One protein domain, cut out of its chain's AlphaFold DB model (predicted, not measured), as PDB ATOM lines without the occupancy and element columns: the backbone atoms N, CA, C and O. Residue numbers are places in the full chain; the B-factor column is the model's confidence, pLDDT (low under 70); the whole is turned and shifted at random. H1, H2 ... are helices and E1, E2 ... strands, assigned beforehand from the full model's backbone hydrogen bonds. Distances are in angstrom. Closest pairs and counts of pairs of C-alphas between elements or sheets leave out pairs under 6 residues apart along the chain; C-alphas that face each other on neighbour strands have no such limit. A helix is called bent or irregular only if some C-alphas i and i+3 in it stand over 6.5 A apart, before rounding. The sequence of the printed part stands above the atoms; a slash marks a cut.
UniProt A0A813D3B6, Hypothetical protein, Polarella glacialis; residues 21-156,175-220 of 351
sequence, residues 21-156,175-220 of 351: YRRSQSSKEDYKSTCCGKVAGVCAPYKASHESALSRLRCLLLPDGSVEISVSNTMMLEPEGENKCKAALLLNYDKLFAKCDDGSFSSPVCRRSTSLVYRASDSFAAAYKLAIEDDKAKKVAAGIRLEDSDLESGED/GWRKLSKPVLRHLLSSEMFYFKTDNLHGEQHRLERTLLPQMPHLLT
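AT A GLANCE: This is residues 21 to 156 and 175 to 220 of the 351 residues of the protein "Hypothetical protein" of Polarella glacialis (UniProt A0A813D3B6). Two small lobes are joined by the long helix H1: in one, helix H4 crosses one face of the three-strand sheet E2 E3 E5; in the other, H1 and H6 lie side by side and pack on the strand pair E4 E6. H4 runs on past its sheet, and E1 lies beyond the beginning of H1. The printed part has 182 residues with six named helices and six named strands, in the order E1 H1 E2 E3 H2 E4 H3 E5 H4 H5 E6 H6; both sheets are antiparallel, and the class is mixed, helices and strands. The whole is loose, with a radius of gyration of the C-alphas of 19.7 A and spans of 59 by 47 by 28 A.

IN THESE COORDINATES: Begin with the larger sheet: E2 is residues 58 to 61, E3 is 67 to 72, 16.7 A long, and E5 is 115 to 119. Find C-alpha 122 at (196.523, 150.366, 173.254); from there H4 runs 28.6 A to residue 141. H1, residues 37 to 56, begins with C-alpha 37 at (213.520, 162.678, 207.688) and spans 28.1 A. E4 is residues 87 to 91, E6 is 193 to 197, and H6, 203 to 220, runs 27.6 A to C-alpha 220 at (207.380, 153.227, 190.494). E1 is residues 32 to 34; the short helices are H2, 73 to 76, H3, 93 to 96, and H5, 148 to 151.

HOW THE PARTS SIT: Look first at inner strand E3. It forms a hairpin with E2, where N 60 and O 68 are 2.9 A apart; beside E5, N 69 and O 118 are 2.8 A apart. H4 is on one face of this sheet, making two layers, a helix on one face of a sheet, at a height of 9.6 A over the sheet; it lies over E3 and only just over E2, on which 3 of its C-alphas fall, and it runs across the strands, at 79 degrees to E3 on the local plane; the closest C-alphas of H4 and E3 are those of Ala 125 and Val 67, 5.5 A apart. H1 only grazes the sheet with residues 53 to 56, and H2 only grazes it with residues 73 to 76. H3 and H4 only just touch, with 3 pairs of C-alphas within 8 A, made by residues 123 to 124 of H4 alone; the closest are Leu 96 and Phe 124, 6.1 A. H5 is close to H4 but not clearly touching, Asp 150 to Lys 136, 7.0 A between C-alphas. Between E4 and E6, N 90 and O 194 are 2.8 A apart. The closest C-alphas of H1 and E4 are Tyr 46 and Leu 89, 5.7 A; those of H6 and E6 are Pro 216 and Phe 193, 5.8 A. H1 and H6 touch, Val 42 to Glu 208 at 6.7 A between C-alphas, the same way at a steep tilt of 36 degrees, only just past shallow. H1 has a kink of 39 degrees near residue 44 and H6 one of 55 degrees near residue 214; both are irregular, with C-alphas 42 and 45 7.1 A apart and C-alphas 204 and 207 7.8 A apart. Every O i to N i+4 pair is within hydrogen-bond range in H4, 14 of 16 in H1 and 8 of 14 in H6; H2, H3 and H5 are too short for such a pair. E1 pairs with no named strand.

THE WHOLE: The C-alphas of Ser 27 and Asp 101 are the two farthest apart, 63.4 A. Residues 157 to 174 are not printed, and C-alphas 156 and 175 stand 11.6 A apart across the cut. Of the links printed whole, H3 to E5, 18 residues, is long. Look for pLDDT under 70 at residues 24 to 30, 77 to 88, 147 to 156 and 197 to 199.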
ATOM      1  N   TYR A  21     213.805 153.667 210.833       85.06
ATOM      2  CA  TYR A  21     214.768 153.348 211.879       85.06
ATOM      3  C   TYR A  21     214.103 153.345 213.258       85.06
ATOM      4  O   TYR A  21     213.382 154.295 213.609       85.06
ATOM      5  N   ARG A  22     214.360 152.300 214.052       83.00
ATOM      6  CA  ARG A  22     213.966 152.228 215.468       83.00
ATOM      7  C   ARG A  22     214.977 152.991 216.323       83.00
ATOM      8  O   ARG A  22     216.146 152.635 216.399       83.00
ATOM      9  N   ARG A  23     214.534 154.056 216.995       78.12
ATOM     10  CA  ARG A  23     215.425 154.870 217.839       78.12
ATOM     11  C   ARG A  23     215.556 154.236 219.220       78.12
ATOM     12  O   ARG A  23     214.580 154.213 219.965       78.12
ATOM     13  N   SER A  24     216.765 153.815 219.585       67.94
ATOM     14  CA  SER A  24     217.078 153.206 220.891       67.94
ATOM     15  C   SER A  24     216.654 154.051 222.100       67.94
ATOM     16  O   SER A  24     216.346 153.513 223.154       67.94
ATOM     17  N   GLN A  25     216.589 155.377 221.947       67.75
ATOM     18  CA  GLN A  25     216.196 156.318 223.006       67.75
ATOM     19  C   GLN A  25     214.679 156.555 223.109       67.75
ATOM     20  O   GLN A  25     214.237 157.334 223.953       67.75
ATOM     21  N   SER A  26     213.866 155.956 222.235       63.34
ATOM     22  CA  SER A  26     212.414 156.121 222.300       63.34
ATOM     23  C   SER A  26     211.815 155.186 223.353       63.34
ATOM     24  O   SER A  26     212.053 153.987 223.344       63.34
ATOM     25  N   SER A  27     211.020 155.742 224.272       52.53
ATOM     26  CA  SER A  27     210.420 155.012 225.403       52.53
ATOM     27  C   SER A  27     209.331 154.009 225.009       52.53
ATOM     28  O   SER A  27     208.776 153.330 225.869       52.53
ATOM     29  N   LYS A  28     208.988 153.939 223.720       61.84
ATOM     30  CA  LYS A  28     208.040 152.978 223.165       61.84
ATOM     31  C   LYS A  28     208.831 151.965 222.362       61.84
ATOM     32  O   LYS A  28     209.429 152.339 221.355       61.84
ATOM     33  N   GLU A  29     208.777 150.707 222.785       59.22
ATOM     34  CA  GLU A  29     209.514 149.608 222.162       59.22
ATOM     35  C   GLU A  29     209.280 149.528 220.644       59.22
ATOM     36  O   GLU A  29     210.222 149.223 219.925       59.22
ATOM     37  N   ASP A  30     208.127 149.954 220.124       63.00
ATOM     38  CA  ASP A  30     207.812 149.875 218.688       63.00
ATOM     39  C   ASP A  30     207.916 151.200 217.914       63.00
ATOM     40  O   ASP A  30     207.440 151.309 216.780       63.00
ATOM     41  N   TYR A  31     208.506 152.252 218.490       70.25
ATOM     42  CA  TYR A  31     208.574 153.535 217.788       70.25
ATOM     43  C   TYR A  31     209.636 153.530 216.675       70.25
ATOM     44  O   TYR A  31     210.839 153.696 216.900       70.25
ATOM     45  N   LYS A  32     209.156 153.389 215.435       75.12
ATOM     46  CA  LYS A  32     209.923 153.576 214.200       75.12
ATOM     47  C   LYS A  32     209.684 154.978 213.646       75.12
ATOM     48  O   LYS A  32     208.566 155.489 213.656       75.12
ATOM     49  N   SER A  33     210.745 155.606 213.153       76.56
ATOM     50  CA  SER A  33     210.682 156.935 212.534       76.56
ATOM     51  C   SER A  33     211.391 156.943 211.189       76.56
ATOM     52  O   SER A  33     212.220 156.074 210.922       76.56
ATOM     53  N   THR A  34     211.085 157.934 210.356       80.50
ATOM     54  CA  THR A  34     211.727 158.080 209.050       80.50
ATOM     55  C   THR A  34     213.217 158.395 209.185       80.50
ATOM     56  O   THR A  34     213.646 159.146 210.069       80.50
ATOM     57  N   CYS A  35     214.014 157.826 208.286       77.44
ATOM     58  CA  CYS A  35     215.451 158.047 208.204       77.44
ATOM     59  C   CYS A  35     215.895 157.938 206.735       77.44
ATOM     60  O   CYS A  35     215.881 156.843 206.183       77.44
ATOM     61  N   CYS A  36     216.256 159.013 206.027       82.31
ATOM     62  CA  CYS A  36     216.390 160.427 206.407       82.31
ATOM     63  C   CYS A  36     215.050 161.193 206.440       82.31
ATOM     64  O   CYS A  36     214.326 161.244 205.444       82.31
ATOM     65  N   GLY A  37     214.758 161.897 207.543       83.62
ATOM     66  CA  GLY A  37     213.520 162.678 207.688       83.62
ATOM     67  C   GLY A  37     213.317 163.759 206.615       83.62
ATOM     68  O   GLY A  37     212.180 164.057 206.258       83.62
ATOM     69  N   LYS A  38     214.402 164.309 206.046       86.75
ATOM     70  CA  LYS A  38     214.320 165.322 204.980       86.75
ATOM     71  C   LYS A  38     213.933 164.711 203.630       86.75
ATOM     72  O   LYS A  38     213.040 165.236 202.973       86.75
ATOM     73  N   VAL A  39     214.555 163.590 203.244       89.25
ATOM     74  CA  VAL A  39     214.186 162.839 202.027       89.25
ATOM     75  C   VAL A  39     212.738 162.367 202.138       89.25
ATOM     76  O   VAL A  39     211.929 162.653 201.258       89.25
ATOM     77  N   ALA A  40     212.378 161.753 203.270       88.12
ATOM     78  CA  ALA A  40     211.014 161.308 203.526       88.12
ATOM     79  C   ALA A  40     210.003 162.466 203.452       88.12
ATOM     80  O   ALA A  40     208.951 162.320 202.834       88.12
ATOM     81  N   GLY A  41     210.334 163.632 204.018       87.94
ATOM     82  CA  GLY A  41     209.488 164.826 203.963       87.94
ATOM     83  C   GLY A  41     209.246 165.341 202.541       87.94
ATOM     84  O   GLY A  41     208.112 165.675 202.206       87.94
ATOM     85  N   VAL A  42     210.279 165.356 201.690       88.00
ATOM     86  CA  VAL A  42     210.147 165.748 200.275       88.00
ATOM     87  C   VAL A  42     209.312 164.733 199.493       88.00
ATOM     88  O   VAL A  42     208.470 165.126 198.689       88.00
ATOM     89  N   CYS A  43     209.499 163.433 199.735       87.94
ATOM     90  CA  CYS A  43     208.788 162.373 199.018       87.94
ATOM     91  C   CYS A  43     207.327 162.193 199.471       87.94
ATOM     92  O   CYS A  43     206.481 161.816 198.657       87.94
ATOM     93  N   ALA A  44     207.000 162.462 200.739       86.94
ATOM     94  CA  ALA A  44     205.690 162.194 201.344       86.94
ATOM     95  C   ALA A  44     204.466 162.705 200.547       86.94
ATOM     96  O   ALA A  44     203.572 161.896 200.280       86.94
ATOM     97  N   PRO A  45     204.383 163.983 200.116       83.88
ATOM     98  CA  PRO A  45     203.219 164.458 199.358       83.88
ATOM     99  C   PRO A  45     203.055 163.740 198.008       83.88
ATOM    100  O   PRO A  45     201.932 163.534 197.538       83.88
ATOM    101  N   TYR A  46     204.159 163.305 197.401       86.19
ATOM    102  CA  TYR A  46     204.146 162.585 196.131       86.19
ATOM    103  C   TYR A  46     203.755 161.119 196.307       86.19
ATOM    104  O   TYR A  46     202.952 160.626 195.516       86.19
ATOM    105  N   LYS A  47     204.215 160.455 197.379       87.25
ATOM    106  CA  LYS A  47     203.729 159.118 197.768       87.25
ATOM    107  C   LYS A  47     202.214 159.121 197.954       87.25
ATOM    108  O   LYS A  47     201.515 158.334 197.322       87.25
ATOM    109  N   ALA A  48     201.700 160.072 198.734       84.94
ATOM    110  CA  ALA A  48     200.266 160.208 198.972       84.94
ATOM    111  C   ALA A  48     199.484 160.468 197.672       84.94
ATOM    112  O   ALA A  48     198.400 159.919 197.469       84.94
ATOM    113  N   SER A  49     200.038 161.275 196.760       84.12
ATOM    114  CA  SER A  49     199.430 161.535 195.448       84.12
ATOM    115  C   SER A  49     199.399 160.279 194.568       84.12
ATOM    116  O   SER A  49     198.371 159.982 193.959       84.12
ATOM    117  N   HIS A  50     200.489 159.512 194.547       87.69
ATOM    118  CA  HIS A  50     200.596 158.250 193.816       87.69
ATOM    119  C   HIS A  50     199.606 157.195 194.333       87.69
ATOM    120  O   HIS A  50     198.830 156.626 193.564       87.69
ATOM    121  N   GLU A  51     199.554 156.989 195.649       87.44
ATOM    122  CA  GLU A  51     198.598 156.081 196.293       87.44
ATOM    123  C   GLU A  51     197.146 156.515 196.051       87.44
ATOM    124  O   GLU A  51     196.276 155.694 195.735       87.44
ATOM    125  N   SER A  52     196.882 157.822 196.133       85.69
ATOM    126  CA  SER A  52     195.580 158.401 195.804       85.69
ATOM    127  C   SER A  52     195.182 158.077 194.363       85.69
ATOM    128  O   SER A  52     194.057 157.615 194.143       85.69
ATOM    129  N   ALA A  53     196.098 158.212 193.396       87.88
ATOM    130  CA  ALA A  53     195.845 157.859 192.001       87.88
ATOM    131  C   ALA A  53     195.508 156.370 191.835       87.88
ATOM    132  O   ALA A  53     194.458 156.031 191.283       87.88
ATOM    133  N   LEU A  54     196.319 155.476 192.410       89.12
ATOM    134  CA  LEU A  54     196.077 154.028 192.393       89.12
ATOM    135  C   LEU A  54     194.717 153.639 192.998       89.12
ATOM    136  O   LEU A  54     194.048 152.722 192.516       89.12
ATOM    137  N   SER A  55     194.287 154.331 194.056       87.12
ATOM    138  CA  SER A  55     193.024 154.042 194.748       87.12
ATOM    139  C   SER A  55     191.773 154.504 193.984       87.12
ATOM    140  O   SER A  55     190.675 153.963 194.193       87.12
ATOM    141  N   ARG A  56     191.930 155.503 193.106       88.81
ATOM    142  CA  ARG A  56     190.844 156.200 192.400       88.81
ATOM    143  C   ARG A  56     190.716 155.807 190.931       88.81
ATOM    144  O   ARG A  56     189.660 156.053 190.351       88.81
ATOM    145  N   LEU A  57     191.731 155.161 190.365       91.44
ATOM    146  CA  LEU A  57     191.667 154.536 189.051       91.44
ATOM    147  C   LEU A  57     191.109 153.115 189.141       91.44
ATOM    148  O   LEU A  57     191.481 152.318 190.012       91.44
ATOM    149  N   ARG A  58     190.203 152.792 188.219       92.62
ATOM    150  CA  ARG A  58     189.658 151.442 188.060       92.62
ATOM    151  C   ARG A  58     189.668 151.049 186.600       92.62
ATOM    152  O   ARG A  58     189.379 151.889 185.756       92.62
ATOM    153  N   CYS A  59     189.916 149.778 186.329       93.31
ATOM    154  CA  CYS A  59     189.941 149.239 184.977       93.31
ATOM    155  C   CYS A  59     188.970 148.069 184.839       93.31
ATOM    156  O   CYS A  59     188.745 147.328 185.805       93.31
ATOM    157  N   LEU A  60     188.412 147.924 183.644       92.06
ATOM    158  CA  LEU A  60     187.511 146.850 183.252       92.06
ATOM    159  C   LEU A  60     187.974 146.296 181.902       92.06
ATOM    160  O   LEU A  60     188.141 147.064 180.958       92.06
ATOM    161  N   LEU A  61     188.175 144.980 181.819       90.56
ATOM    162  CA  LEU A  61     188.324 144.277 180.545       90.56
ATOM    163  C   LEU A  61     186.928 143.940 180.019       90.56
ATOM    164  O   LEU A  61     186.149 143.297 180.725       90.56
ATOM    165  N   LEU A  62     186.621 144.386 178.808       88.06
ATOM    166  CA  LEU A  62     185.375 144.087 178.117       88.06
ATOM    167  C   LEU A  62     185.481 142.773 177.315       88.06
ATOM    168  O   LEU A  62     186.592 142.308 177.038       88.06
ATOM    169  N   PRO A  63     184.346 142.165 176.921       84.75
ATOM    170  CA  PRO A  63     184.322 140.888 176.191       84.75
ATOM    171  C   PRO A  63     184.954 140.966 174.805       84.75
ATOM    172  O   PRO A  63     185.544 140.004 174.331       84.75
ATOM    173  N   ASP A  64     184.867 142.135 174.169       85.19
ATOM    174  CA  ASP A  64     185.514 142.430 172.888       85.19
ATOM    175  C   ASP A  64     187.041 142.600 173.014       85.19
ATOM    176  O   ASP A  64     187.730 142.913 172.044       85.19
ATOM    177  N   GLY A  65     187.580 142.412 174.221       86.50
ATOM    178  CA  GLY A  65     188.986 142.577 174.539       86.50
ATOM    179  C   GLY A  65     189.409 144.035 174.696       86.50
ATOM    180  O   GLY A  65     190.590 144.282 174.920       86.50
ATOM    181  N   SER A  66     188.523 145.021 174.595       90.62
ATOM    182  CA  SER A  66     188.882 146.408 174.896       90.62
ATOM    183  C   SER A  66     188.978 146.638 176.410       90.62
ATOM    184  O   SER A  66     188.433 145.882 177.215       90.62
ATOM    185  N   VAL A  67     189.734 147.656 176.825       94.56
ATOM    186  CA  VAL A  67     189.897 148.006 178.244       94.56
ATOM    187  C   VAL A  67     189.333 149.397 178.478       94.56
ATOM    188  O   VAL A  67     189.686 150.346 177.779       94.56
ATOM    189  N   GLU A  68     188.484 149.528 179.490       94.69
ATOM    190  CA  GLU A  68     187.961 150.810 179.950       94.69
ATOM    191  C   GLU A  68     188.611 151.227 181.267       94.69
ATOM    192  O   GLU A  68     188.851 150.406 182.156       94.69
ATOM    193  N   ILE A  69     188.857 152.528 181.413       93.94
ATOM    194  CA  ILE A  69     189.426 153.147 182.609       93.94
ATOM    195  C   ILE A  69     188.412 154.137 183.174       93.94
ATOM    196  O   ILE A  69     188.023 155.103 182.522       93.94
ATOM    197  N   SER A  70     188.004 153.916 184.418       92.75
ATOM    198  CA  SER A  70     187.192 154.840 185.201       92.75
ATOM    199  C   SER A  70     188.109 155.703 186.057       92.75
ATOM    200  O   SER A  70     188.848 155.189 186.901       92.75
ATOM    201  N   VAL A  71     187.989 157.019 185.898       90.94
ATOM    202  CA  VAL A  71     188.751 158.032 186.636       90.94
ATOM    203  C   VAL A  71     187.800 158.888 187.460       90.94
ATOM    204  O   VAL A  71     186.747 159.307 186.981       90.94
ATOM    205  N   SER A  72     188.144 159.126 188.726       88.06
ATOM    206  CA  SER A  72     187.366 159.998 189.614       88.06
ATOM    207  C   SER A  72     187.333 161.433 189.084       88.06
ATOM    208  O   SER A  72     188.375 161.972 188.715       88.06
ATOM    209  N   ASN A  73     186.172 162.094 189.139       84.06
ATOM    210  CA  ASN A  73     186.025 163.490 188.696       84.06
ATOM    211  C   ASN A  73     187.015 164.425 189.413       84.06
ATOM    212  O   ASN A  73     187.570 165.328 188.805       84.06
ATOM    213  N   THR A  74     187.309 164.151 190.687       79.88
ATOM    214  CA  THR A  74     188.262 164.923 191.502       79.88
ATOM    215  C   THR A  74     189.722 164.825 191.053       79.88
ATOM    216  O   THR A  74     190.540 165.588 191.547       79.88
ATOM    217  N   MET A  75     190.070 163.887 190.167       78.50
ATOM    218  CA  MET A  75     191.412 163.790 189.576       78.50
ATOM    219  C   MET A  75     191.529 164.553 188.256       78.50
ATOM    220  O   MET A  75     192.628 164.926 187.861       78.50
ATOM    221  N   MET A  76     190.403 164.751 187.566       73.12
ATOM    222  CA  MET A  76     190.342 165.473 186.292       73.12
ATOM    223  C   MET A  76     190.291 166.989 186.494       73.12
ATOM    224  O   MET A  76     190.549 167.742 185.563       73.12
ATOM    225  N   LEU A  77     189.933 167.433 187.701       66.06
ATOM    226  CA  LEU A  77     190.025 168.829 188.091       66.06
ATOM    227  C   LEU A  77     191.498 169.141 188.369       66.06
ATOM    228  O   LEU A  77     192.055 168.659 189.359       66.06
ATOM    229  N   GLU A  78     192.129 169.940 187.505       57.16
ATOM    230  CA  GLU A  78     193.356 170.615 187.915       57.16
ATOM    231  C   GLU A  78     193.034 171.476 189.147       57.16
ATOM    232  O   GLU A  78     191.945 172.050 189.228       57.16
ATOM    233  N   PRO A  79     193.933 171.567 190.139       54.69
ATOM    234  CA  PRO A  79     193.733 172.489 191.243       54.69
ATOM    235  C   PRO A  79     193.784 173.931 190.708       54.69
ATOM    236  O   PRO A  79     194.859 174.509 190.546       54.69
ATOM    237  N   GLU A  80     192.619 174.497 190.395       43.69
ATOM    238  CA  GLU A  80     192.443 175.906 190.042       43.69
ATOM    239  C   GLU A  80     192.471 176.786 191.311       43.69
ATOM    240  O   GLU A  80     191.905 176.434 192.349       43.69
ATOM    241  N   GLY A  81     193.129 177.952 191.236       51.09
ATOM    242  CA  GLY A  81     193.147 178.974 192.298       51.09
ATOM    243  C   GLY A  81     194.289 178.879 193.329       51.09
ATOM    244  O   GLY A  81     195.285 178.183 193.139       51.09
ATOM    245  N   GLU A  82     194.159 179.613 194.442       41.41
ATOM    246  CA  GLU A  82     195.156 179.705 195.538       41.41
ATOM    247  C   GLU A  82     195.382 178.376 196.291       41.41
ATOM    248  O   GLU A  82     196.388 178.217 196.982       41.41
ATOM    249  N   ASN A  83     194.499 177.393 196.083       43.59
ATOM    250  CA  ASN A  83     194.615 176.005 196.543       43.59
ATOM    251  C   ASN A  83     195.388 175.101 195.564       43.59
ATOM    252  O   ASN A  83     195.219 173.878 195.575       43.59
ATOM    253  N   LYS A  84     196.267 175.674 194.729       50.03
ATOM    254  CA  LYS A  84     197.326 174.916 194.053       50.03
ATOM    255  C   LYS A  84     197.973 173.982 195.073       50.03
ATOM    256  O   LYS A  84     198.591 174.438 196.037       50.03
ATOM    257  N   CYS A  85     197.888 172.673 194.848       47.59
ATOM    258  CA  CYS A  85     198.853 171.771 195.458       47.59
ATOM    259  C   CYS A  85     200.227 172.230 194.956       47.59
ATOM    260  O   CYS A  85     200.590 171.967 193.814       47.59
ATOM    261  N   LYS A  86     200.958 172.980 195.792       54.19
ATOM    262  CA  LYS A  86     202.262 173.594 195.467       54.19
ATOM    263  C   LYS A  86     203.316 172.556 195.033       54.19
ATOM    264  O   LYS A  86     204.343 172.910 194.460       54.19
ATOM    265  N   ALA A  87     203.026 171.282 195.280       58.81
ATOM    266  CA  ALA A  87     203.733 170.102 194.827       58.81
ATOM    267  C   ALA A  87     202.709 168.961 194.687       58.81
ATOM    268  O   ALA A  87     202.212 168.462 195.697       58.81
ATOM    269  N   ALA A  88     202.353 168.569 193.462       68.31
ATOM    270  CA  ALA A  88     201.512 167.395 193.218       68.31
ATOM    271  C   ALA A  88     202.072 166.534 192.088       68.31
ATOM    272  O   ALA A  88     202.642 167.042 191.117       68.31
ATOM    273  N   LEU A  89     201.876 165.224 192.233       76.81
ATOM    274  CA  LEU A  89     202.035 164.266 191.150       76.81
ATOM    275  C   LEU A  89     200.732 164.238 190.348       76.81
ATOM    276  O   LEU A  89     199.672 163.941 190.901       76.81
ATOM    277  N   LEU A  90     200.810 164.564 189.064       82.44
ATOM    278  CA  LEU A  90     199.673 164.594 188.152       82.44
ATOM    279  C   LEU A  90     199.772 163.428 187.173       82.44
ATOM    280  O   LEU A  90     200.871 163.004 186.812       82.44
ATOM    281  N   LEU A  91     198.619 162.903 186.757       86.69
ATOM    282  CA  LEU A  91     198.562 161.847 185.755       86.69
ATOM    283  C   LEU A  91     198.677 162.432 184.357       86.69
ATOM    284  O   LEU A  91     197.943 163.346 183.985       86.69
ATOM    285  N   ASN A  92     199.545 161.828 183.561       88.44
ATOM    286  CA  ASN A  92     199.589 162.055 182.136       88.44
ATOM    287  C   ASN A  92     198.514 161.203 181.445       88.44
ATOM    288  O   ASN A  92     198.730 160.034 181.113       88.44
ATOM    289  N   TYR A  93     197.344 161.801 181.226       88.56
ATOM    290  CA  TYR A  93     196.220 161.127 180.581       88.56
ATOM    291  C   TYR A  93     196.511 160.705 179.135       88.56
ATOM    292  O   TYR A  93     195.928 159.722 178.681       88.56
ATOM    293  N   ASP A  94     197.458 161.352 178.439       87.50
ATOM    294  CA  ASP A  94     197.845 160.987 177.065       87.50
ATOM    295  C   ASP A  94     198.375 159.559 176.959       87.50
ATOM    296  O   ASP A  94     198.248 158.920 175.917       87.50
ATOM    297  N   LYS A  95     198.995 159.065 178.034       88.69
ATOM    298  CA  LYS A  95     199.550 157.712 178.105       88.69
ATOM    299  C   LYS A  95     198.506 156.681 178.541       88.69
ATOM    300  O   LYS A  95     198.689 155.493 178.286       88.69
ATOM    301  N   LEU A  96     197.422 157.125 179.181       90.12
ATOM    302  CA  LEU A  96     196.377 156.264 179.739       90.12
ATOM    303  C   LEU A  96     195.197 156.058 178.792       90.12
ATOM    304  O   LEU A  96     194.657 154.956 178.744       90.12
ATOM    305  N   PHE A  97     194.764 157.096 178.077       92.62
ATOM    306  CA  PHE A  97     193.528 157.062 177.294       92.62
ATOM    307  C   PHE A  97     193.779 156.911 175.799       92.62
ATOM    308  O   PHE A  97     194.768 157.406 175.261       92.62
ATOM    309  N   ALA A  98     192.837 156.259 175.119       92.38
ATOM    310  CA  ALA A  98     192.798 156.227 173.667       92.38
ATOM    311  C   ALA A  98     192.570 157.634 173.103       92.38
ATOM    312  O   ALA A  98     191.730 158.402 173.600       92.38
ATOM    313  N   LYS A  99     193.291 157.933 172.026       90.06
ATOM    314  CA  LYS A  99     193.177 159.173 171.260       90.06
ATOM    315  C   LYS A  99     192.421 158.928 169.961       90.06
ATOM    316  O   LYS A  99     192.421 157.814 169.442       90.06
ATOM    317  N   CYS A 100     191.768 159.968 169.468       86.38
ATOM    318  CA  CYS A 100     191.219 160.013 168.120       86.38
ATOM    319  C   CYS A 100     192.351 160.163 167.085       86.38
ATOM    320  O   CYS A 100     193.478 160.517 167.442       86.38
ATOM    321  N   ASP A 101     192.045 159.948 165.802       83.62
ATOM    322  CA  ASP A 101     193.017 160.045 164.697       83.62
ATOM    323  C   ASP A 101     193.666 161.438 164.579       83.62
ATOM    324  O   ASP A 101     194.788 161.576 164.096       83.62
ATOM    325  N   ASP A 102     192.981 162.477 165.061       84.06
ATOM    326  CA  ASP A 102     193.470 163.858 165.121       84.06
ATOM    327  C   ASP A 102     194.375 164.145 166.340       84.06
ATOM    328  O   ASP A 102     194.825 165.274 166.535       84.06
ATOM    329  N   GLY A 103     194.645 163.135 167.172       79.12
ATOM    330  CA  GLY A 103     195.455 163.240 168.384       79.12
ATOM    331  C   GLY A 103     194.722 163.806 169.605       79.12
ATOM    332  O   GLY A 103     195.332 163.898 170.677       79.12
ATOM    333  N   SER A 104     193.437 164.157 169.484       82.94
ATOM    334  CA  SER A 104     192.607 164.606 170.604       82.94
ATOM    335  C   SER A 104     192.164 163.440 171.496       82.94
ATOM    336  O   SER A 104     192.183 162.273 171.098       82.94
ATOM    337  N   PHE A 105     191.769 163.734 172.739       79.38
ATOM    338  CA  PHE A 105     191.198 162.714 173.617       79.38
ATOM    339  C   PHE A 105     189.845 162.239 173.096       79.38
ATOM    340  O   PHE A 105     188.962 163.045 172.794       79.38
ATOM    341  N   SER A 106     189.658 160.919 173.091       79.62
ATOM    342  CA  SER A 106     188.340 160.340 172.862       79.62
ATOM    343  C   SER A 106     187.339 160.857 173.903       79.62
ATOM    344  O   SER A 106     187.649 160.990 175.091       79.62
ATOM    345  N   SER A 107     186.119 161.178 173.456       83.81
ATOM    346  CA  SER A 107     185.038 161.531 174.381       83.81
ATOM    347  C   SER A 107     184.792 160.376 175.360       83.81
ATOM    348  O   SER A 107     184.884 159.212 174.957       83.81
ATOM    349  N   PRO A 108     184.466 160.663 176.634       88.94
ATOM    350  CA  PRO A 108     184.234 159.616 177.616       88.94
ATOM    351  C   PRO A 108     183.094 158.705 177.157       88.94
ATOM    352  O   PRO A 108     182.010 159.176 176.814       88.94
ATOM    353  N   VAL A 109     183.334 157.395 177.209       89.94
ATOM    354  CA  VAL A 109     182.354 156.353 176.874       89.94
ATOM    355  C   VAL A 109     181.145 156.436 177.808       89.94
ATOM    356  O   VAL A 109     180.006 156.219 177.401       89.94
ATOM    357  N   CYS A 110     181.383 156.783 179.075       87.50
ATOM    358  CA  CYS A 110     180.334 156.962 180.070       87.50
ATOM    359  C   CYS A 110     180.689 158.094 181.040       87.50
ATOM    360  O   CYS A 110     181.814 158.190 181.536       87.50
ATOM    361  N   ARG A 111     179.698 158.932 181.367       87.69
ATOM    362  CA  ARG A 111     179.786 159.949 182.422       87.69
ATOM    363  C   ARG A 111     178.921 159.529 183.606       87.69
ATOM    364  O   ARG A 111     177.730 159.274 183.457       87.69
ATOM    365  N   ARG A 112     179.523 159.485 184.793       82.44
ATOM    366  CA  ARG A 112     178.867 159.169 186.067       82.44
ATOM    367  C   ARG A 112     178.917 160.378 186.996       82.44
ATOM    368  O   ARG A 112     179.695 161.306 186.788       82.44
ATOM    369  N   SER A 113     178.121 160.346 188.065       83.12
ATOM    370  CA  SER A 113     178.068 161.432 189.055       83.12
ATOM    371  C   SER A 113     179.430 161.734 189.694       83.12
ATOM    372  O   SER A 113     179.719 162.884 190.008       83.12
ATOM    373  N   THR A 114     180.287 160.720 189.854       82.81
ATOM    374  CA  THR A 114     181.593 160.839 190.526       82.81
ATOM    375  C   THR A 114     182.788 160.424 189.666       82.81
ATOM    376  O   THR A 114     183.921 160.472 190.145       82.81
ATOM    377  N   SER A 115     182.575 159.997 188.418       89.06
ATOM    378  CA  SER A 115     183.654 159.514 187.545       89.06
ATOM    379  C   SER A 115     183.356 159.683 186.057       89.06
ATOM    380  O   SER A 115     182.199 159.747 185.640       89.06
ATOM    381  N   LEU A 116     184.421 159.684 185.263       91.12
ATOM    382  CA  LEU A 116     184.393 159.570 183.809       91.12
ATOM    383  C   LEU A 116     185.034 158.246 183.399       91.12
ATOM    384  O   LEU A 116     186.006 157.809 184.019       91.12
ATOM    385  N   VAL A 117     184.481 157.612 182.371       92.31
ATOM    386  CA  VAL A 117     184.996 156.367 181.800       92.31
ATOM    387  C   VAL A 117     185.531 156.645 180.406       92.31
ATOM    388  O   VAL A 117     184.805 157.177 179.569       92.31
ATOM    389  N   TYR A 118     186.777 156.260 180.161       93.50
ATOM    390  CA  TYR A 118     187.461 156.382 178.875       93.50
ATOM    391  C   TYR A 118     187.909 155.007 178.388       93.50
ATOM    392  O   TYR A 118     188.131 154.103 179.196       93.50
ATOM    393  N   ARG A 119     188.099 154.857 177.075       94.50
ATOM    394  CA  ARG A 119     188.871 153.723 176.557       94.50
ATOM    395  C   ARG A 119     190.344 153.903 176.910       94.50
ATOM    396  O   ARG A 119     190.869 155.014 176.824       94.50
ATOM    397  N   ALA A 120     190.993 152.818 177.305       94.81
ATOM    398  CA  ALA A 120     192.431 152.780 177.521       94.81
ATOM    399  C   ALA A 120     193.194 152.969 176.203       94.81
ATOM    400  O   ALA A 120     192.713 152.555 175.150       94.81
ATOM    401  N   SER A 121     194.395 153.541 176.276       93.88
ATOM    402  CA  SER A 121     195.367 153.485 175.182       93.88
ATOM    403  C   SER A 121     195.749 152.031 174.883       93.88
ATOM    404  O   SER A 121     195.708 151.179 175.775       93.88
ATOM    405  N   ASP A 122     196.161 151.735 173.649       92.56
ATOM    406  CA  ASP A 122     196.523 150.366 173.254       92.56
ATOM    407  C   ASP A 122     197.666 149.801 174.105       92.56
ATOM    408  O   ASP A 122     197.624 148.646 174.535       92.56
ATOM    409  N   SER A 123     198.664 150.635 174.414       92.69
ATOM    410  CA  SER A 123     199.801 150.257 175.254       92.69
ATOM    411  C   SER A 123     199.371 149.925 176.685       92.69
ATOM    412  O   SER A 123     199.780 148.894 177.225       92.69
ATOM    413  N   PHE A 124     198.507 150.745 177.292       93.88
ATOM    414  CA  PHE A 124     197.979 150.472 178.627       93.88
ATOM    415  C   PHE A 124     197.073 149.236 178.632       93.88
ATOM    416  O   PHE A 124     197.174 148.396 179.525       93.88
ATOM    417  N   ALA A 125     196.203 149.094 177.627       94.19
ATOM    418  CA  ALA A 125     195.305 147.954 177.497       94.19
ATOM    419  C   ALA A 125     196.076 146.633 177.371       94.19
ATOM    420  O   ALA A 125     195.719 145.652 178.025       94.19
ATOM    421  N   ALA A 126     197.150 146.606 176.574       94.00
ATOM    422  CA  ALA A 126     198.023 145.444 176.439       94.00
ATOM    423  C   ALA A 126     198.699 145.081 177.770       94.00
ATOM    424  O   ALA A 126     198.620 143.931 178.204       94.00
ATOM    425  N   ALA A 127     199.287 146.064 178.462       93.56
ATOM    426  CA  ALA A 127     199.912 145.848 179.768       93.56
ATOM    427  C   ALA A 127     198.904 145.338 180.816       93.56
ATOM    428  O   ALA A 127     199.205 144.421 181.580       93.56
ATOM    429  N   TYR A 128     197.684 145.884 180.821       94.19
ATOM    430  CA  TYR A 128     196.616 145.450 181.719       94.19
ATOM    431  C   TYR A 128     196.218 143.989 181.484       94.19
ATOM    432  O   TYR A 128     196.103 143.231 182.446       94.19
ATOM    433  N   LYS A 129     196.037 143.572 180.226       93.12
ATOM    434  CA  LYS A 129     195.704 142.179 179.885       93.12
ATOM    435  C   LYS A 129     196.778 141.210 180.362       93.12
ATOM    436  O   LYS A 129     196.449 140.260 181.064       93.12
ATOM    437  N   LEU A 130     198.046 141.512 180.068       92.94
ATOM    438  CA  LEU A 130     199.184 140.701 180.505       92.94
ATOM    439  C   LEU A 130     199.223 140.558 182.032       92.94
ATOM    440  O   LEU A 130     199.397 139.455 182.543       92.94
ATOM    441  N   ALA A 131     198.996 141.645 182.773       91.62
ATOM    442  CA  ALA A 131     198.965 141.601 184.235       91.62
ATOM    443  C   ALA A 131     197.811 140.741 184.781       91.62
ATOM    444  O   ALA A 131     197.966 140.056 185.791       91.62
ATOM    445  N   ILE A 132     196.645 140.764 184.128       90.06
ATOM    446  CA  ILE A 132     195.503 139.927 184.509       90.06
ATOM    447  C   ILE A 132     195.763 138.450 184.198       90.06
ATOM    448  O   ILE A 132     195.420 137.595 185.011       90.06
ATOM    449  N   GLU A 133     196.366 138.137 183.055       89.69
ATOM    450  CA  GLU A 133     196.742 136.766 182.690       89.69
ATOM    451  C   GLU A 133     197.794 136.192 183.648       89.69
ATOM    452  O   GLU A 133     197.628 135.074 184.137       89.69
ATOM    453  N   ASP A 134     198.816 136.979 183.990       88.56
ATOM    454  CA  ASP A 134     199.844 136.608 184.968       88.56
ATOM    455  C   ASP A 134     199.251 136.367 186.373       88.56
ATOM    456  O   ASP A 134     199.567 135.364 187.015       88.56
ATOM    457  N   ASP A 135     198.316 137.210 186.835       87.44
ATOM    458  CA  ASP A 135     197.587 137.001 188.103       87.44
ATOM    459  C   ASP A 135     196.798 135.689 188.108       87.44
ATOM    460  O   ASP A 135     196.839 134.935 189.082       87.44
ATOM    461  N   LYS A 136     196.094 135.388 187.007       86.69
ATOM    462  CA  LYS A 136     195.356 134.128 186.862       86.69
ATOM    463  C   LYS A 136     196.306 132.934 186.900       86.69
ATOM    464  O   LYS A 136     196.048 131.991 187.647       86.69
ATOM    465  N   ALA A 137     197.404 132.979 186.144       87.50
ATOM    466  CA  ALA A 137     198.393 131.906 186.105       87.50
ATOM    467  C   ALA A 137     198.999 131.644 187.493       87.50
ATOM    468  O   ALA A 137     199.062 130.494 187.930       87.50
ATOM    469  N   LYS A 138     199.357 132.705 188.229       88.19
ATOM    470  CA  LYS A 138     199.876 132.614 189.602       88.19
ATOM    471  C   LYS A 138     198.862 132.023 190.578       88.19
ATOM    472  O   LYS A 138     199.226 131.168 191.381       88.19
ATOM    473  N   LYS A 139     197.589 132.423 190.499       87.44
ATOM    474  CA  LYS A 139     196.515 131.855 191.335       87.44
ATOM    475  C   LYS A 139     196.298 130.371 191.064       87.44
ATOM    476  O   LYS A 139     196.222 129.596 192.012       87.44
ATOM    477  N   VAL A 140     196.250 129.977 189.790       87.94
ATOM    478  CA  VAL A 140     196.113 128.570 189.391       87.94
ATOM    479  C   VAL A 140     197.306 127.751 189.884       87.94
ATOM    480  O   VAL A 140     197.106 126.705 190.496       87.94
ATOM    481  N   ALA A 141     198.534 128.245 189.697       88.25
ATOM    482  CA  ALA A 141     199.746 127.591 190.190       88.25
ATOM    483  C   ALA A 141     199.765 127.455 191.725       88.25
ATOM    484  O   ALA A 141     200.255 126.459 192.250       88.25
ATOM    485  N   ALA A 142     199.187 128.420 192.443       87.50
ATOM    486  CA  ALA A 142     199.035 128.392 193.896       87.50
ATOM    487  C   ALA A 142     197.825 127.565 194.387       87.50
ATOM    488  O   ALA A 142     197.553 127.541 195.587       87.50
ATOM    489  N   GLY A 143     197.067 126.918 193.492       83.44
ATOM    490  CA  GLY A 143     195.867 126.148 193.846       83.44
ATOM    491  C   GLY A 143     194.688 127.002 194.332       83.44
ATOM    492  O   GLY A 143     193.745 126.481 194.928       83.44
ATOM    493  N   ILE A 144     194.723 128.315 194.093       84.19
ATOM    494  CA  ILE A 144     193.662 129.247 194.474       84.19
ATOM    495  C   ILE A 144     192.541 129.154 193.439       84.19
ATOM    496  O   ILE A 144     192.752 129.375 192.243       84.19
ATOM    497  N   ARG A 145     191.322 128.859 193.902       78.62
ATOM    498  CA  ARG A 145     190.131 128.852 193.047       78.62
ATOM    499  C   ARG A 145     189.875 130.263 192.517       78.62
ATOM    500  O   ARG A 145     189.721 131.198 193.297       78.62
ATOM    501  N   LEU A 146     189.810 130.396 191.195       72.38
ATOM    502  CA  LEU A 146     189.473 131.654 190.535       72.38
ATOM    503  C   LEU A 146     188.025 132.044 190.876       72.38
ATOM    504  O   LEU A 146     187.120 131.211 190.797       72.38
ATOM    505  N   GLU A 147     187.816 133.296 191.281       66.56
ATOM    506  CA  GLU A 147     186.474 133.851 191.491       66.56
ATOM    507  C   GLU A 147     185.829 134.235 190.149       66.56
ATOM    508  O   GLU A 147     186.538 134.468 189.172       66.56
ATOM    509  N   ASP A 148     184.503 134.416 190.107       57.75
ATOM    510  CA  ASP A 148     183.784 134.896 188.908       57.75
ATOM    511  C   ASP A 148     184.410 136.179 188.341       57.75
ATOM    512  O   ASP A 148     184.565 136.331 187.134       57.75
ATOM    513  N   SER A 149     184.897 137.071 189.214       57.88
ATOM    514  CA  SER A 149     185.580 138.291 188.775       57.88
ATOM    515  C   SER A 149     186.872 138.021 187.991       57.88
ATOM    516  O   SER A 149     187.237 138.842 187.149       57.88
ATOM    517  N   ASP A 150     187.559 136.902 188.258       54.44
ATOM    518  CA  ASP A 150     188.771 136.419 187.580       54.44
ATOM    519  C   ASP A 150     188.463 135.566 186.337       54.44
ATOM    520  O   ASP A 150     189.342 135.383 185.495       54.44
ATOM    521  N   LEU A 151     187.235 135.069 186.188       49.50
ATOM    522  CA  LEU A 151     186.815 134.192 185.092       49.50
ATOM    523  C   LEU A 151     186.017 134.930 184.008       49.50
ATOM    524  O   LEU A 151     186.130 134.580 182.838       49.50
ATOM    525  N   GLU A 152     185.270 135.975 184.364       50.22
ATOM    526  CA  GLU A 152     184.393 136.690 183.436       50.22
ATOM    527  C   GLU A 152     185.172 137.638 182.507       50.22
ATOM    528  O   GLU A 152     185.576 138.739 182.888       50.22
ATOM    529  N   SER A 153     185.294 137.262 181.232       44.06
ATOM    530  CA  SER A 153     185.354 138.201 180.105       44.06
ATOM    531  C   SER A 153     183.941 138.714 179.799       44.06
ATOM    532  O   SER A 153     183.414 138.458 178.729       44.06
ATOM    533  N   GLY A 154     183.296 139.358 180.779       41.47
ATOM    534  CA  GLY A 154     182.026 140.092 180.670       41.47
ATOM    535  C   GLY A 154     180.933 139.548 179.734       41.47
ATOM    536  O   GLY A 154     180.267 140.362 179.099       41.47
ATOM    537  N   GLU A 155     180.735 138.235 179.596       34.97
ATOM    538  CA  GLU A 155     179.640 137.699 178.780       34.97
ATOM    539  C   GLU A 155     178.290 137.921 179.479       34.97
ATOM    540  O   GLU A 155     177.685 137.003 180.014       34.97
ATOM    541  N   ASP A 156     177.797 139.156 179.436       35.47
ATOM    542  CA  ASP A 156     176.367 139.437 179.417       35.47
ATOM    543  C   ASP A 156     176.034 139.902 177.996       35.47
ATOM    544  O   ASP A 156     176.009 141.090 177.660       35.47
ATOM    545  N   GLY A 175     183.266 143.247 187.909       75.00
ATOM    546  CA  GLY A 175     184.363 143.326 186.931       75.00
ATOM    547  C   GLY A 175     185.376 144.473 187.102       75.00
ATOM    548  O   GLY A 175     186.520 144.337 186.676       75.00
ATOM    549  N   TRP A 176     185.033 145.582 187.771       86.69
ATOM    550  CA  TRP A 176     185.954 146.723 187.914       86.69
ATOM    551  C   TRP A 176     187.061 146.459 188.944       86.69
ATOM    552  O   TRP A 176     186.798 146.260 190.134       86.69
ATOM    553  N   ARG A 177     188.324 146.557 188.519       89.75
ATOM    554  CA  ARG A 177     189.503 146.345 189.373       89.75
ATOM    555  C   ARG A 177     190.199 147.663 189.682       89.75
ATOM    556  O   ARG A 177     190.505 148.425 188.772       89.75
ATOM    557  N   LYS A 178     190.467 147.934 190.962       89.12
ATOM    558  CA  LYS A 178     191.293 149.078 191.380       89.12
ATOM    559  C   LYS A 178     192.753 148.840 191.009       89.12
ATOM    560  O   LYS A 178     193.246 147.734 191.235       89.12
ATOM    561  N   LEU A 179     193.447 149.882 190.560       87.38
ATOM    562  CA  LEU A 179     194.890 149.797 190.321       87.38
ATOM    563  C   LEU A 179     195.699 149.638 191.615       87.38
ATOM    564  O   LEU A 179     196.803 149.118 191.574       87.38
ATOM    565  N   SER A 180     195.129 149.956 192.781       84.88
ATOM    566  CA  SER A 180     195.746 149.666 194.084       84.88
ATOM    567  C   SER A 180     195.925 148.169 194.391       84.88
ATOM    568  O   SER A 180     196.506 147.832 195.420       84.88
ATOM    569  N   LYS A 181     195.393 147.254 193.567       85.31
ATOM    570  CA  LYS A 181     195.655 145.815 193.721       85.31
ATOM    571  C   LYS A 181     197.141 145.525 193.440       85.31
ATOM    572  O   LYS A 181     197.643 146.039 192.445       85.31
ATOM    573  N   PRO A 182     197.825 144.661 194.219       83.50
ATOM    574  CA  PRO A 182     199.256 144.384 194.042       83.50
ATOM    575  C   PRO A 182     199.679 144.028 192.610       83.50
ATOM    576  O   PRO A 182     200.687 144.531 192.133       83.50
ATOM    577  N   VAL A 183     198.872 143.244 191.892       84.88
ATOM    578  CA  VAL A 183     199.130 142.876 190.486       84.88
ATOM    579  C   VAL A 183     199.021 144.052 189.512       84.88
ATOM    580  O   VAL A 183     199.679 144.066 188.480       84.88
ATOM    581  N   LEU A 184     198.188 145.045 189.827       86.19
ATOM    582  CA  LEU A 184     197.883 146.165 188.934       86.19
ATOM    583  C   LEU A 184     198.653 147.437 189.291       86.19
ATOM    584  O   LEU A 184     198.725 148.350 188.470       86.19
ATOM    585  N   ARG A 185     199.244 147.510 190.491       83.81
ATOM    586  CA  ARG A 185     199.910 148.727 190.979       83.81
ATOM    587  C   ARG A 185     201.098 149.148 190.115       83.81
ATOM    588  O   ARG A 185     201.407 150.328 190.049       83.81
ATOM    589  N   HIS A 186     201.727 148.186 189.443       85.56
ATOM    590  CA  HIS A 186     202.887 148.397 188.575       85.56
ATOM    591  C   HIS A 186     202.514 148.866 187.160       85.56
ATOM    592  O   HIS A 186     203.399 149.206 186.383       85.56
ATOM    593  N   LEU A 187     201.221 148.906 186.815       89.25
ATOM    594  CA  LEU A 187     200.770 149.358 185.495       89.25
ATOM    595  C   LEU A 187     200.933 150.865 185.291       89.25
ATOM    596  O   LEU A 187     201.018 151.319 184.153       89.25
ATOM    597  N   LEU A 188     200.972 151.644 186.375       89.06
ATOM    598  CA  LEU A 188     201.278 153.066 186.294       89.06
ATOM    599  C   LEU A 188     202.794 153.251 186.255       89.06
ATOM    600  O   LEU A 188     203.444 153.342 187.291       89.06
ATOM    601  N   SER A 189     203.354 153.285 185.046       88.44
ATOM    602  CA  SER A 189     204.778 153.578 184.839       88.44
ATOM    603  C   SER A 189     205.111 155.036 185.170       88.44
ATOM    604  O   SER A 189     204.231 155.898 185.134       88.44
ATOM    605  N   SER A 190     206.391 155.336 185.388       90.19
ATOM    606  CA  SER A 190     206.869 156.702 185.635       90.19
ATOM    607  C   SER A 190     206.438 157.707 184.556       90.19
ATOM    608  O   SER A 190     206.092 158.835 184.884       90.19
ATOM    609  N   GLU A 191     206.366 157.302 183.283       89.62
ATOM    610  CA  GLU A 191     205.940 158.170 182.172       89.62
ATOM    611  C   GLU A 191     204.469 158.605 182.236       89.62
ATOM    612  O   GLU A 191     204.059 159.557 181.567       89.62
ATOM    613  N   MET A 192     203.653 157.895 183.021       90.25
ATOM    614  CA  MET A 192     202.243 158.226 183.243       90.25
ATOM    615  C   MET A 192     202.068 159.284 184.324       90.25
ATOM    616  O   MET A 192     200.936 159.651 184.639       90.25
ATOM    617  N   PHE A 193     203.165 159.793 184.879       88.25
ATOM    618  CA  PHE A 193     203.143 160.877 185.833       88.25
ATOM    619  C   PHE A 193     204.051 162.013 185.395       88.25
ATOM    620  O   PHE A 193     205.109 161.824 184.801       88.25
ATOM    621  N   TYR A 194     203.655 163.215 185.773       84.12
ATOM    622  CA  TYR A 194     204.524 164.377 185.765       84.12
ATOM    623  C   TYR A 194     204.308 165.145 187.059       84.12
ATOM    624  O   TYR A 194     203.244 165.080 187.680       84.12
ATOM    625  N   PHE A 195     205.331 165.860 187.502       77.12
ATOM    626  CA  PHE A 195     205.202 166.746 188.647       77.12
ATOM    627  C   PHE A 195     205.049 168.177 188.151       77.12
ATOM    628  O   PHE A 195     205.705 168.608 187.203       77.12
ATOM    629  N   LYS A 196     204.186 168.926 188.830       71.75
ATOM    630  CA  LYS A 196     204.110 170.377 188.701       71.75
ATOM    631  C   LYS A 196     204.609 170.962 190.013       71.75
ATOM    632  O   LYS A 196     204.122 170.601 191.085       71.75
ATOM    633  N   THR A 197     205.619 171.814 189.934       69.56
ATOM    634  CA  THR A 197     206.172 172.525 191.086       69.56
ATOM    635  C   THR A 197     206.429 173.966 190.685       69.56
ATOM    636  O   THR A 197     206.936 174.227 189.593       69.56
ATOM    637  N   ASP A 198     206.038 174.895 191.550       65.25
ATOM    638  CA  ASP A 198     206.292 176.312 191.342       65.25
ATOM    639  C   ASP A 198     207.647 176.661 191.997       65.25
ATOM    640  O   ASP A 198     207.833 176.464 193.195       65.25
ATOM    641  N   ASN A 199     208.581 177.201 191.207       67.56
ATOM    642  CA  ASN A 199     209.785 177.928 191.643       67.56
ATOM    643  C   ASN A 199     210.706 177.240 192.681       67.56
ATOM    644  O   ASN A 199     210.794 177.661 193.833       67.56
ATOM    645  N   LEU A 200     211.525 176.280 192.238       79.94
ATOM    646  CA  LEU A 200     212.619 175.696 193.036       79.94
ATOM    647  C   LEU A 200     213.939 176.484 192.894       79.94
ATOM    648  O   LEU A 200     214.930 175.966 192.376       79.94
ATOM    649  N   HIS A 201     213.978 177.748 193.320       79.50
ATOM    650  CA  HIS A 201     215.189 178.580 193.222       79.50
ATOM    651  C   HIS A 201     215.974 178.662 194.537       79.50
ATOM    652  O   HIS A 201     215.398 178.786 195.611       79.50
ATOM    653  N   GLY A 202     217.304 178.690 194.450       84.19
ATOM    654  CA  GLY A 202     218.185 178.844 195.612       84.19
ATOM    655  C   GLY A 202     218.620 177.525 196.252       84.19
ATOM    656  O   GLY A 202     218.173 176.436 195.884       84.19
ATOM    657  N   GLU A 203     219.545 177.633 197.205       83.00
ATOM    658  CA  GLU A 203     220.273 176.481 197.748       83.00
ATOM    659  C   GLU A 203     219.498 175.686 198.794       83.00
ATOM    660  O   GLU A 203     219.766 174.506 199.019       83.00
ATOM    661  N   GLN A 204     218.478 176.296 199.386       82.94
ATOM    662  CA  GLN A 204     217.571 175.632 200.308       82.94
ATOM    663  C   GLN A 204     216.731 174.531 199.633       82.94
ATOM    664  O   GLN A 204     216.360 173.580 200.317       82.94
ATOM    665  N   HIS A 205     216.509 174.618 198.311       86.44
ATOM    666  CA  HIS A 205     215.717 173.664 197.516       86.44
ATOM    667  C   HIS A 205     216.566 172.663 196.712       86.44
ATOM    668  O   HIS A 205     216.085 172.047 195.759       86.44
ATOM    669  N   ARG A 206     217.859 172.515 197.038       87.25
ATOM    670  CA  ARG A 206     218.772 171.587 196.336       87.25
ATOM    671  C   ARG A 206     218.274 170.146 196.332       87.25
ATOM    672  O   ARG A 206     218.373 169.460 195.315       87.25
ATOM    673  N   LEU A 207     217.751 169.697 197.471       88.81
ATOM    674  CA  LEU A 207     217.260 168.335 197.626       88.81
ATOM    675  C   LEU A 207     216.065 168.095 196.701       88.81
ATOM    676  O   LEU A 207     216.038 167.132 195.944       88.81
ATOM    677  N   GLU A 208     215.115 169.019 196.709       89.19
ATOM    678  CA  GLU A 208     213.925 169.005 195.874       89.19
ATOM    679  C   GLU A 208     214.303 169.047 194.389       89.19
ATOM    680  O   GLU A 208     213.815 168.243 193.606       89.19
ATOM    681  N   ARG A 209     215.255 169.896 193.991       88.69
ATOM    682  CA  ARG A 209     215.771 169.916 192.612       88.69
ATOM    683  C   ARG A 209     216.426 168.605 192.180       88.69
ATOM    684  O   ARG A 209     216.429 168.315 190.990       88.69
ATOM    685  N   THR A 210     216.986 167.847 193.119       90.31
ATOM    686  CA  THR A 210     217.594 166.539 192.840       90.31
ATOM    687  C   THR A 210     216.523 165.452 192.734       90.31
ATOM    688  O   THR A 210     216.535 164.659 191.797       90.31
ATOM    689  N   LEU A 211     215.567 165.425 193.668       90.81
ATOM    690  CA  LEU A 211     214.587 164.343 193.781       90.81
ATOM    691  C   LEU A 211     213.363 164.519 192.878       90.81
ATOM    692  O   LEU A 211     212.879 163.541 192.318       90.81
ATOM    693  N   LEU A 212     212.836 165.739 192.738       88.00
ATOM    694  CA  LEU A 212     211.558 165.971 192.059       88.00
ATOM    695  C   LEU A 212     211.562 165.566 190.578       88.00
ATOM    696  O   LEU A 212     210.620 164.877 190.184       88.00
ATOM    697  N   PRO A 213     212.613 165.861 189.784       87.12
ATOM    698  CA  PRO A 213     212.724 165.358 188.414       87.12
ATOM    699  C   PRO A 213     212.637 163.833 188.301       87.12
ATOM    700  O   PRO A 213     212.129 163.318 187.312       87.12
ATOM    701  N   GLN A 214     213.102 163.123 189.330       90.31
ATOM    702  CA  GLN A 214     213.139 161.664 189.377       90.31
ATOM    703  C   GLN A 214     211.930 161.059 190.104       90.31
ATOM    704  O   GLN A 214     211.787 159.841 190.141       90.31
ATOM    705  N   MET A 215     211.037 161.878 190.669       90.31
ATOM    706  CA  MET A 215     209.963 161.412 191.550       90.31
ATOM    707  C   MET A 215     209.034 160.371 190.902       90.31
ATOM    708  O   MET A 215     208.751 159.368 191.557       90.31
ATOM    709  N   PRO A 216     208.596 160.519 189.634       90.06
ATOM    710  CA  PRO A 216     207.822 159.472 188.965       90.06
ATOM    711  C   PRO A 216     208.537 158.119 188.901       90.06
ATOM    712  O   PRO A 216     207.910 157.079 189.091       90.06
ATOM    713  N   HIS A 217     209.851 158.122 188.661       90.38
ATOM    714  CA  HIS A 217     210.660 156.904 188.668       90.38
ATOM    715  C   HIS A 217     210.765 156.351 190.086       90.38
ATOM    716  O   HIS A 217     210.393 155.208 190.319       90.38
ATOM    717  N   LEU A 218     211.151 157.185 191.054       90.56
ATOM    718  CA  LEU A 218     211.285 156.801 192.461       90.56
ATOM    719  C   LEU A 218     210.029 156.131 193.042       90.56
ATOM    720  O   LEU A 218     210.145 155.208 193.839       90.56
ATOM    721  N   LEU A 219     208.838 156.583 192.648       88.25
ATOM    722  CA  LEU A 219     207.562 156.034 193.120       88.25
ATOM    723  C   LEU A 219     207.169 154.703 192.471       88.25
ATOM    724  O   LEU A 219     206.325 153.989 193.010       88.25
ATOM    725  N   THR A 220     207.732 154.403 191.303       86.19
ATOM    726  CA  THR A 220     207.380 153.227 190.494       86.19
ATOM    727  C   THR A 220     208.475 152.160 190.497       86.19
ATOM    728  O   THR A 220     208.244 151.045 190.028       86.19
TER     729      THR A 220